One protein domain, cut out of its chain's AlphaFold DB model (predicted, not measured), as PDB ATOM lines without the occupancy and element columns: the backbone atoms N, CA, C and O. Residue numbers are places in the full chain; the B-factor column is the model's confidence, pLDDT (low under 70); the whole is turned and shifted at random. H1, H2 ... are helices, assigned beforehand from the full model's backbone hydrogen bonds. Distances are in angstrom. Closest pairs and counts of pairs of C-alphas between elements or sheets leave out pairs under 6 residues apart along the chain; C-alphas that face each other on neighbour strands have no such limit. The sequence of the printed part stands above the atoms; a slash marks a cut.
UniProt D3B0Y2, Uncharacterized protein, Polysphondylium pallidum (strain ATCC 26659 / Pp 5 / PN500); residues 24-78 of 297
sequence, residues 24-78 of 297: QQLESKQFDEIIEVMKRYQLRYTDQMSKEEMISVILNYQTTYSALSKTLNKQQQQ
ATOM      1  N   GLN A  24     320.117 296.813 321.760       89.06
ATOM      2  CA  GLN A  24     321.518 297.272 321.730       89.06
ATOM      3  C   GLN A  24     322.360 296.553 320.654       89.06
ATOM      4  O   GLN A  24     323.226 297.148 320.011       89.06
ATOM      5  N   GLN A  25     322.088 295.271 320.407       90.00
ATOM      6  CA  GLN A  25     322.741 294.476 319.363       90.00
ATOM      7  C   GLN A  25     322.296 294.877 317.955       90.00
ATOM      8  O   GLN A  25     323.060 294.704 317.013       90.00
ATOM      9  N   LEU A  26     321.070 295.377 317.792       90.50
ATOM     10  CA  LEU A  26     320.585 295.900 316.515       90.50
ATOM     11  C   LEU A  26     321.030 297.354 316.309       90.50
ATOM     12  O   LEU A  26     321.428 297.745 315.218       90.50
ATOM     13  N   GLU A  27     321.047 298.155 317.363       92.00
ATOM     14  CA  GLU A  27     321.501 299.542 317.308       92.00
ATOM     15  C   GLU A  27     322.982 299.649 316.917       92.00
ATOM     16  O   GLU A  27     323.347 300.491 316.096       92.00
ATOM     17  N   SER A  28     323.821 298.739 317.418       91.88
ATOM     18  CA  SER A  28     325.252 298.668 317.082       91.88
ATOM     19  C   SER A  28     325.557 298.152 315.667       91.88
ATOM     20  O   SER A  28     326.693 298.288 315.212       91.88
ATOM     21  N   LYS A  29     324.570 297.597 314.951       91.56
ATOM     22  CA  LYS A  29     324.730 297.118 313.569       91.56
ATOM     23  C   LYS A  29     324.690 298.248 312.553       91.56
ATOM     24  O   LYS A  29     323.964 299.227 312.721       91.56
ATOM     25  N   GLN A  30     325.426 298.103 311.460       93.38
ATOM     26  CA  GLN A  30     325.316 299.031 310.332       93.38
ATOM     27  C   GLN A  30     323.989 298.836 309.584       93.38
ATOM     28  O   GLN A  30     323.339 297.798 309.710       93.38
ATOM     29  N   PHE A  31     323.561 299.842 308.817       90.75
ATOM     30  CA  PHE A  31     322.275 299.809 308.105       90.75
ATOM     31  C   PHE A  31     322.144 298.583 307.184       90.75
ATOM     32  O   PHE A  31     321.138 297.877 307.235       90.75
ATOM     33  N   ASP A  32     323.202 298.257 306.440       91.44
ATOM     34  CA  ASP A  32     323.239 297.083 305.559       91.44
ATOM     35  C   ASP A  32     323.100 295.766 306.335       91.44
ATOM     36  O   ASP A  32     322.426 294.834 305.897       91.44
ATOM     37  N   GLU A  33     323.669 295.692 307.539       90.88
ATOM     38  CA  GLU A  33     323.538 294.515 308.401       90.88
ATOM     39  C   GLU A  33     322.114 294.369 308.952       90.88
ATOM     40  O   GLU A  33     321.642 293.249 309.141       90.88
ATOM     41  N   ILE A  34     321.413 295.482 309.195       91.44
ATOM     42  CA  ILE A  34     319.994 295.477 309.574       91.44
ATOM     43  C   ILE A  34     319.123 294.996 308.413       91.44
ATOM     44  O   ILE A  34     318.227 294.177 308.630       91.44
ATOM     45  N   ILE A  35     319.430 295.406 307.180       89.56
ATOM     46  CA  ILE A  35     318.770 294.889 305.976       89.56
ATOM     47  C   ILE A  35     318.966 293.373 305.851       89.56
ATOM     48  O   ILE A  35     318.007 292.648 305.579       89.56
ATOM     49  N   GLU A  36     320.173 292.862 306.090       90.75
ATOM     50  CA  GLU A  36     320.423 291.417 306.052       90.75
ATOM     51  C   GLU A  36     319.636 290.660 307.136       90.75
ATOM     52  O   GLU A  36     319.106 289.577 306.876       90.75
ATOM     53  N   VAL A  37     319.457 291.245 308.326       86.56
ATOM     54  CA  VAL A  37     318.573 290.679 309.364       86.56
ATOM     55  C   VAL A  37     317.104 290.693 308.915       86.56
ATOM     56  O   VAL A  37     316.411 289.685 309.083       86.56
ATOM     57  N   MET A  38     316.632 291.775 308.287       83.06
ATOM     58  CA  MET A  38     315.278 291.863 307.718       83.06
ATOM     59  C   MET A  38     315.047 290.783 306.654       83.06
ATOM     60  O   MET A  38     314.048 290.064 306.715       83.06
ATOM     61  N   LYS A  39     315.995 290.600 305.725       85.75
ATOM     62  CA  LYS A  39     315.939 289.547 304.698       85.75
ATOM     63  C   LYS A  39     315.936 288.154 305.312       85.75
ATOM     64  O   LYS A  39     315.152 287.304 304.892       85.75
ATOM     65  N   ARG A  40     316.768 287.922 306.332       84.00
ATOM     66  CA  ARG A  40     316.843 286.633 307.030       84.00
ATOM     67  C   ARG A  40     315.508 286.244 307.660       84.00
ATOM     68  O   ARG A  40     315.107 285.089 307.556       84.00
ATOM     69  N   TYR A  41     314.807 287.197 308.268       81.81
ATOM     70  CA  TYR A  41     313.462 286.985 308.809       81.81
ATOM     71  C   TYR A  41     312.340 287.127 307.772       81.81
ATOM     72  O   TYR A  41     311.170 287.021 308.132       81.81
ATOM     73  N   GLN A  42     312.676 287.338 306.495       82.12
ATOM     74  CA  GLN A  42     311.721 287.551 305.402       82.12
ATOM     75  C   GLN A  42     310.750 288.718 305.672       82.12
ATOM     76  O   GLN A  42     309.583 288.687 305.277       82.12
ATOM     77  N   LEU A  43     311.231 289.757 306.356       82.81
ATOM     78  CA  LEU A  43     310.466 290.953 306.689       82.81
ATOM     79  C   LEU A  43     310.488 291.930 305.516       82.81
ATOM     80  O   LEU A  43     311.520 292.153 304.881       82.81
ATOM     81  N   ARG A  44     309.331 292.530 305.224       85.31
ATOM     82  CA  ARG A  44     309.232 293.571 304.198       85.31
ATOM     83  C   ARG A  44     309.886 294.846 304.710       85.31
ATOM     84  O   ARG A  44     309.596 295.278 305.821       85.31
ATOM     85  N   TYR A  45     310.704 295.457 303.870       87.38
ATOM     86  CA  TYR A  45     311.238 296.792 304.082       87.38
ATOM     87  C   TYR A  45     311.189 297.576 302.770       87.38
ATOM     88  O   TYR A  45     311.032 297.000 301.692       87.38
ATOM     89  N   THR A  46     311.279 298.893 302.881       85.19
ATOM     90  CA  THR A  46     311.334 299.832 301.758       85.19
ATOM     91  C   THR A  46     312.582 300.682 301.910       85.19
ATOM     92  O   THR A  46     312.983 300.957 303.038       85.19
ATOM     93  N   ASP A  47     313.145 301.165 300.806       81.94
ATOM     94  CA  ASP A  47     314.370 301.986 300.827       81.94
ATOM     95  C   ASP A  47     314.203 303.309 301.599       81.94
ATOM     96  O   ASP A  47     315.178 303.929 302.004       81.94
ATOM     97  N   GLN A  48     312.958 303.731 301.833       87.44
ATOM     98  CA  GLN A  48     312.606 304.923 302.612       87.44
ATOM     99  C   GLN A  48     312.523 304.679 304.127       87.44
ATOM    100  O   GLN A  48     312.308 305.622 304.881       87.44
ATOM    101  N   MET A  49     312.639 303.427 304.576       89.00
ATOM    102  CA  MET A  49     312.473 303.063 305.980       89.00
ATOM    103  C   MET A  49     313.737 303.415 306.766       89.00
ATOM    104  O   MET A  49     314.848 303.065 306.363       89.00
ATOM    105  N   SER A  50     313.581 304.098 307.894       93.38
ATOM    106  CA  SER A  50     314.709 304.452 308.751       93.38
ATOM    107  C   SER A  50     315.268 303.222 309.473       93.38
ATOM    108  O   SER A  50     314.591 302.206 309.662       93.38
ATOM    109  N   LYS A  51     316.526 303.310 309.923       89.69
ATOM    110  CA  LYS A  51     317.164 302.237 310.700       89.69
ATOM    111  C   LYS A  51     316.347 301.891 311.948       89.69
ATOM    112  O   LYS A  51     316.150 300.719 312.246       89.69
ATOM    113  N   GLU A  52     315.859 302.905 312.656       91.25
ATOM    114  CA  GLU A  52     315.049 302.741 313.867       91.25
ATOM    115  C   GLU A  52     313.720 302.035 313.571       91.25
ATOM    116  O   GLU A  52     313.330 301.121 314.299       91.25
ATOM    117  N   GLU A  53     313.067 302.375 312.456       88.19
ATOM    118  CA  GLU A  53     311.855 301.689 312.000       88.19
ATOM    119  C   GLU A  53     312.134 300.211 311.705       88.19
ATOM    120  O   GLU A  53     311.409 299.346 312.199       88.19
ATOM    121  N   MET A  54     313.220 299.889 310.997       86.81
ATOM    122  CA  MET A  54     313.603 298.494 310.736       86.81
ATOM    123  C   MET A  54     313.889 297.723 312.034       86.81
ATOM    124  O   MET A  54     313.422 296.595 312.199       86.81
ATOM    125  N   ILE A  55     314.594 298.336 312.993       90.56
ATOM    126  CA  ILE A  55     314.855 297.747 314.317       90.56
ATOM    127  C   ILE A  55     313.539 297.467 315.049       90.56
ATOM    128  O   ILE A  55     313.356 296.377 315.597       90.56
ATOM    129  N   SER A  56     312.599 298.414 315.020       86.88
ATOM    130  CA  SER A  56     311.287 298.250 315.652       86.88
ATOM    131  C   SER A  56     310.510 297.069 315.058       86.88
ATOM    132  O   SER A  56     309.935 296.266 315.797       86.88
ATOM    133  N   VAL A  57     310.564 296.892 313.733       85.25
ATOM    134  CA  VAL A  57     309.909 295.788 313.023       85.25
ATOM    135  C   VAL A  57     310.547 294.446 313.393       85.25
ATOM    136  O   VAL A  57     309.823 293.487 313.674       85.25
ATOM    137  N   ILE A  58     311.880 294.377 313.478       84.19
ATOM    138  CA  ILE A  58     312.613 293.170 313.895       84.19
ATOM    139  C   ILE A  58     312.233 292.756 315.323       84.19
ATOM    140  O   ILE A  58     311.913 291.589 315.571       84.19
ATOM    141  N   LEU A  59     312.241 293.702 316.264       84.19
ATOM    142  CA  LEU A  59     311.928 293.424 317.668       84.19
ATOM    143  C   LEU A  59     310.464 293.018 317.850       84.19
ATOM    144  O   LEU A  59     310.158 292.091 318.608       84.19
ATOM    145  N   ASN A  60     309.552 293.658 317.117       81.69
ATOM    146  CA  ASN A  60     308.141 293.295 317.136       81.69
ATOM    147  C   ASN A  60     307.918 291.881 316.568       81.69
ATOM    148  O   ASN A  60     307.182 291.081 317.151       81.69
ATOM    149  N   TYR A  61     308.623 291.526 315.490       82.75
ATOM    150  CA  TYR A  61     308.607 290.174 314.938       82.75
ATOM    151  C   TYR A  61     309.099 289.138 315.957       82.75
ATOM    152  O   TYR A  61     308.408 288.152 316.203       82.75
ATOM    153  N   GLN A  62     310.238 289.373 316.615       79.06
ATOM    154  CA  GLN A  62     310.782 288.460 317.632       79.06
ATOM    155  C   GLN A  62     309.849 288.305 318.839       79.06
ATOM    156  O   GLN A  62     309.672 287.195 319.353       79.06
ATOM    157  N   THR A  63     309.216 289.397 319.270       75.06
ATOM    158  CA  THR A  63     308.249 289.392 320.374       75.06
ATOM    159  C   THR A  63     307.016 288.574 319.997       75.06
ATOM    160  O   THR A  63     306.648 287.640 320.715       75.06
ATOM    161  N   THR A  64     306.441 288.846 318.825       71.44
ATOM    162  CA  THR A  64     305.270 288.140 318.289       71.44
ATOM    163  C   THR A  64     305.565 286.657 318.060       71.44
ATOM    164  O   THR A  64     304.791 285.794 318.478       71.44
ATOM    165  N   TYR A  65     306.725 286.336 317.484       74.81
ATOM    166  CA  TYR A  65     307.188 284.965 317.275       74.81
ATOM    167  C   TYR A  65     307.352 284.215 318.601       74.81
ATOM    168  O   TYR A  65     306.893 283.080 318.736       74.81
ATOM    169  N   SER A  66     307.942 284.850 319.619       69.94
ATOM    170  CA  SER A  66     308.099 284.238 320.942       69.94
ATOM    171  C   SER A  66     306.752 283.962 321.624       69.94
ATOM    172  O   SER A  66     306.577 282.909 322.243       69.94
ATOM    173  N   ALA A  67     305.775 284.863 321.474       63.78
ATOM    174  CA  ALA A  67     304.430 284.697 322.015       63.78
ATOM    175  C   ALA A  67     303.670 283.565 321.304       63.78
ATOM    176  O   ALA A  67     303.060 282.714 321.961       63.78
ATOM    177  N   LEU A  68     303.767 283.501 319.973       58.81
ATOM    178  CA  LEU A  68     303.172 282.436 319.164       58.81
ATOM    179  C   LEU A  68     303.813 281.080 319.460       58.81
ATOM    180  O   LEU A  68     303.091 280.113 319.685       58.81
ATOM    181  N   SER A  69     305.140 281.010 319.563       63.03
ATOM    182  CA  SER A  69     305.869 279.785 319.910       63.03
ATOM    183  C   SER A  69     305.505 279.275 321.310       63.03
ATOM    184  O   SER A  69     305.200 278.096 321.485       63.03
ATOM    185  N   LYS A  70     305.405 280.163 322.312       59.44
ATOM    186  CA  LYS A  70     304.907 279.807 323.655       59.44
ATOM    187  C   LYS A  70     303.464 279.295 323.621       59.44
ATOM    188  O   LYS A  70     303.134 278.360 324.350       59.44
ATOM    189  N   THR A  71     302.612 279.884 322.786       55.53
ATOM    190  CA  THR A  71     301.209 279.465 322.632       55.53
ATOM    191  C   THR A  71     301.105 278.112 321.930       55.53
ATOM    192  O   THR A  71     300.359 277.248 322.386       55.53
ATOM    193  N   LEU A  72     301.908 277.885 320.889       47.34
ATOM    194  CA  LEU A  72     301.996 276.621 320.163       47.34
ATOM    195  C   LEU A  72     302.527 275.502 321.066       47.34
ATOM    196  O   LEU A  72     301.941 274.426 321.115       47.34
ATOM    197  N   ASN A  73     303.569 275.774 321.853       53.88
ATOM    198  CA  ASN A  73     304.104 274.820 322.824       53.88
ATOM    199  C   ASN A  73     303.093 274.511 323.935       53.88
ATOM    200  O   ASN A  73     302.947 273.351 324.308       53.88
ATOM    201  N   LYS A  74     302.332 275.503 324.421       53.12
ATOM    202  CA  LYS A  74     301.210 275.260 325.346       53.12
ATOM    203  C   LYS A  74     300.112 274.412 324.705       53.12
ATOM    204  O   LYS A  74     299.591 273.525 325.369       53.12
ATOM    205  N   GLN A  75     299.782 274.634 323.432       48.28
ATOM    206  CA  GLN A  75     298.821 273.798 322.707       48.28
ATOM    207  C   GLN A  75     299.343 272.372 322.484       48.28
ATOM    208  O   GLN A  75     298.583 271.429 322.673       48.28
ATOM    209  N   GLN A  76     300.625 272.186 322.161       47.25
ATOM    210  CA  GLN A  76     301.243 270.861 322.025       47.25
ATOM    211  C   GLN A  76     301.347 270.127 323.373       47.25
ATOM    212  O   GLN A  76     301.075 268.931 323.448       47.25
ATOM    213  N   GLN A  77     301.654 270.834 324.464       46.53
ATOM    214  CA  GLN A  77     301.634 270.270 325.820       46.53
ATOM    215  C   GLN A  77     300.207 269.929 326.278       46.53
ATOM    216  O   GLN A  77     299.992 268.885 326.890       46.53
ATOM    217  N   GLN A  78     299.208 270.743 325.920       42.25
ATOM    218  CA  GLN A  78     297.796 270.408 326.132       42.25
ATOM    219  C   GLN A  78     297.377 269.193 325.289       42.25
ATOM    220  O   GLN A  78     296.711 268.304 325.810       42.25
TER     221      GLN A  78
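This is residues 24 to 78 of the 297 residues of an uncharacterized protein of Polysphondylium pallidum (strain ATCC 26659 / Pp 5 / PN500) (UniProt D3B0Y2). One long helix, H3, makes the longest axis; its beginning packs on the shorter helix H2 and the tiny helix H1, while its residues 63 to 78 stick out as a free arm. After H2 the link folds back, and H3 starts near the beginning of H2 and runs the same way. The printed part has 55 residues with three named helices, H1, H2 and H3 in that order, and no named strand, and its class is all helix. It is loose, with a radius of gyration of the C-alphas of 13.7 A, and spans 43 by 22 by 15 A.

Find C-alpha 24 at (321.518, 297.272, 321.730), where H1 begins; it holds residues 24 to 27. H2 follows from Phe 31 at (322.275, 299.809, 308.105) to Arg 40, 14.3 A from first to last C-alpha. H3 runs from residue 51 to residue 78, 40.3 A, and ends with C-alpha 78 at (297.796, 270.408, 326.132).

Look first at H1 and H2, which are close but not clearly touching; their closest C-alphas, of Leu 26 and Ile 34, are 7.0 A apart. H1 and H3 only just touch, with 3 pairs of C-alphas within 8 A, the closest being Leu 26 and Ile 55 at 6.4 A; H3 does so with residues 52 to 55 alone. H2 and H3 touch, H3 with residues 51 to 58 alone; the closest C-alphas, of Phe 31 and Lys 51, are 6.2 A apart. Their lines stand at a shallow tilt of 26 degrees, the same way. In H2 and H3 every O i to N i+4 pair is within hydrogen-bond range; H1 is too short for such a pair.

The C-alphas farthest apart, of Gln 48 and Gln 78, are 44.3 A apart. Without residues 63 to 78, which stand free, the body spans 22 by 21 by 15 A. The printed part has no cut; the link H1 to H2 is tight and the link H2 to H3 is short. The model's pLDDT is under 70 in residues 66 to 78.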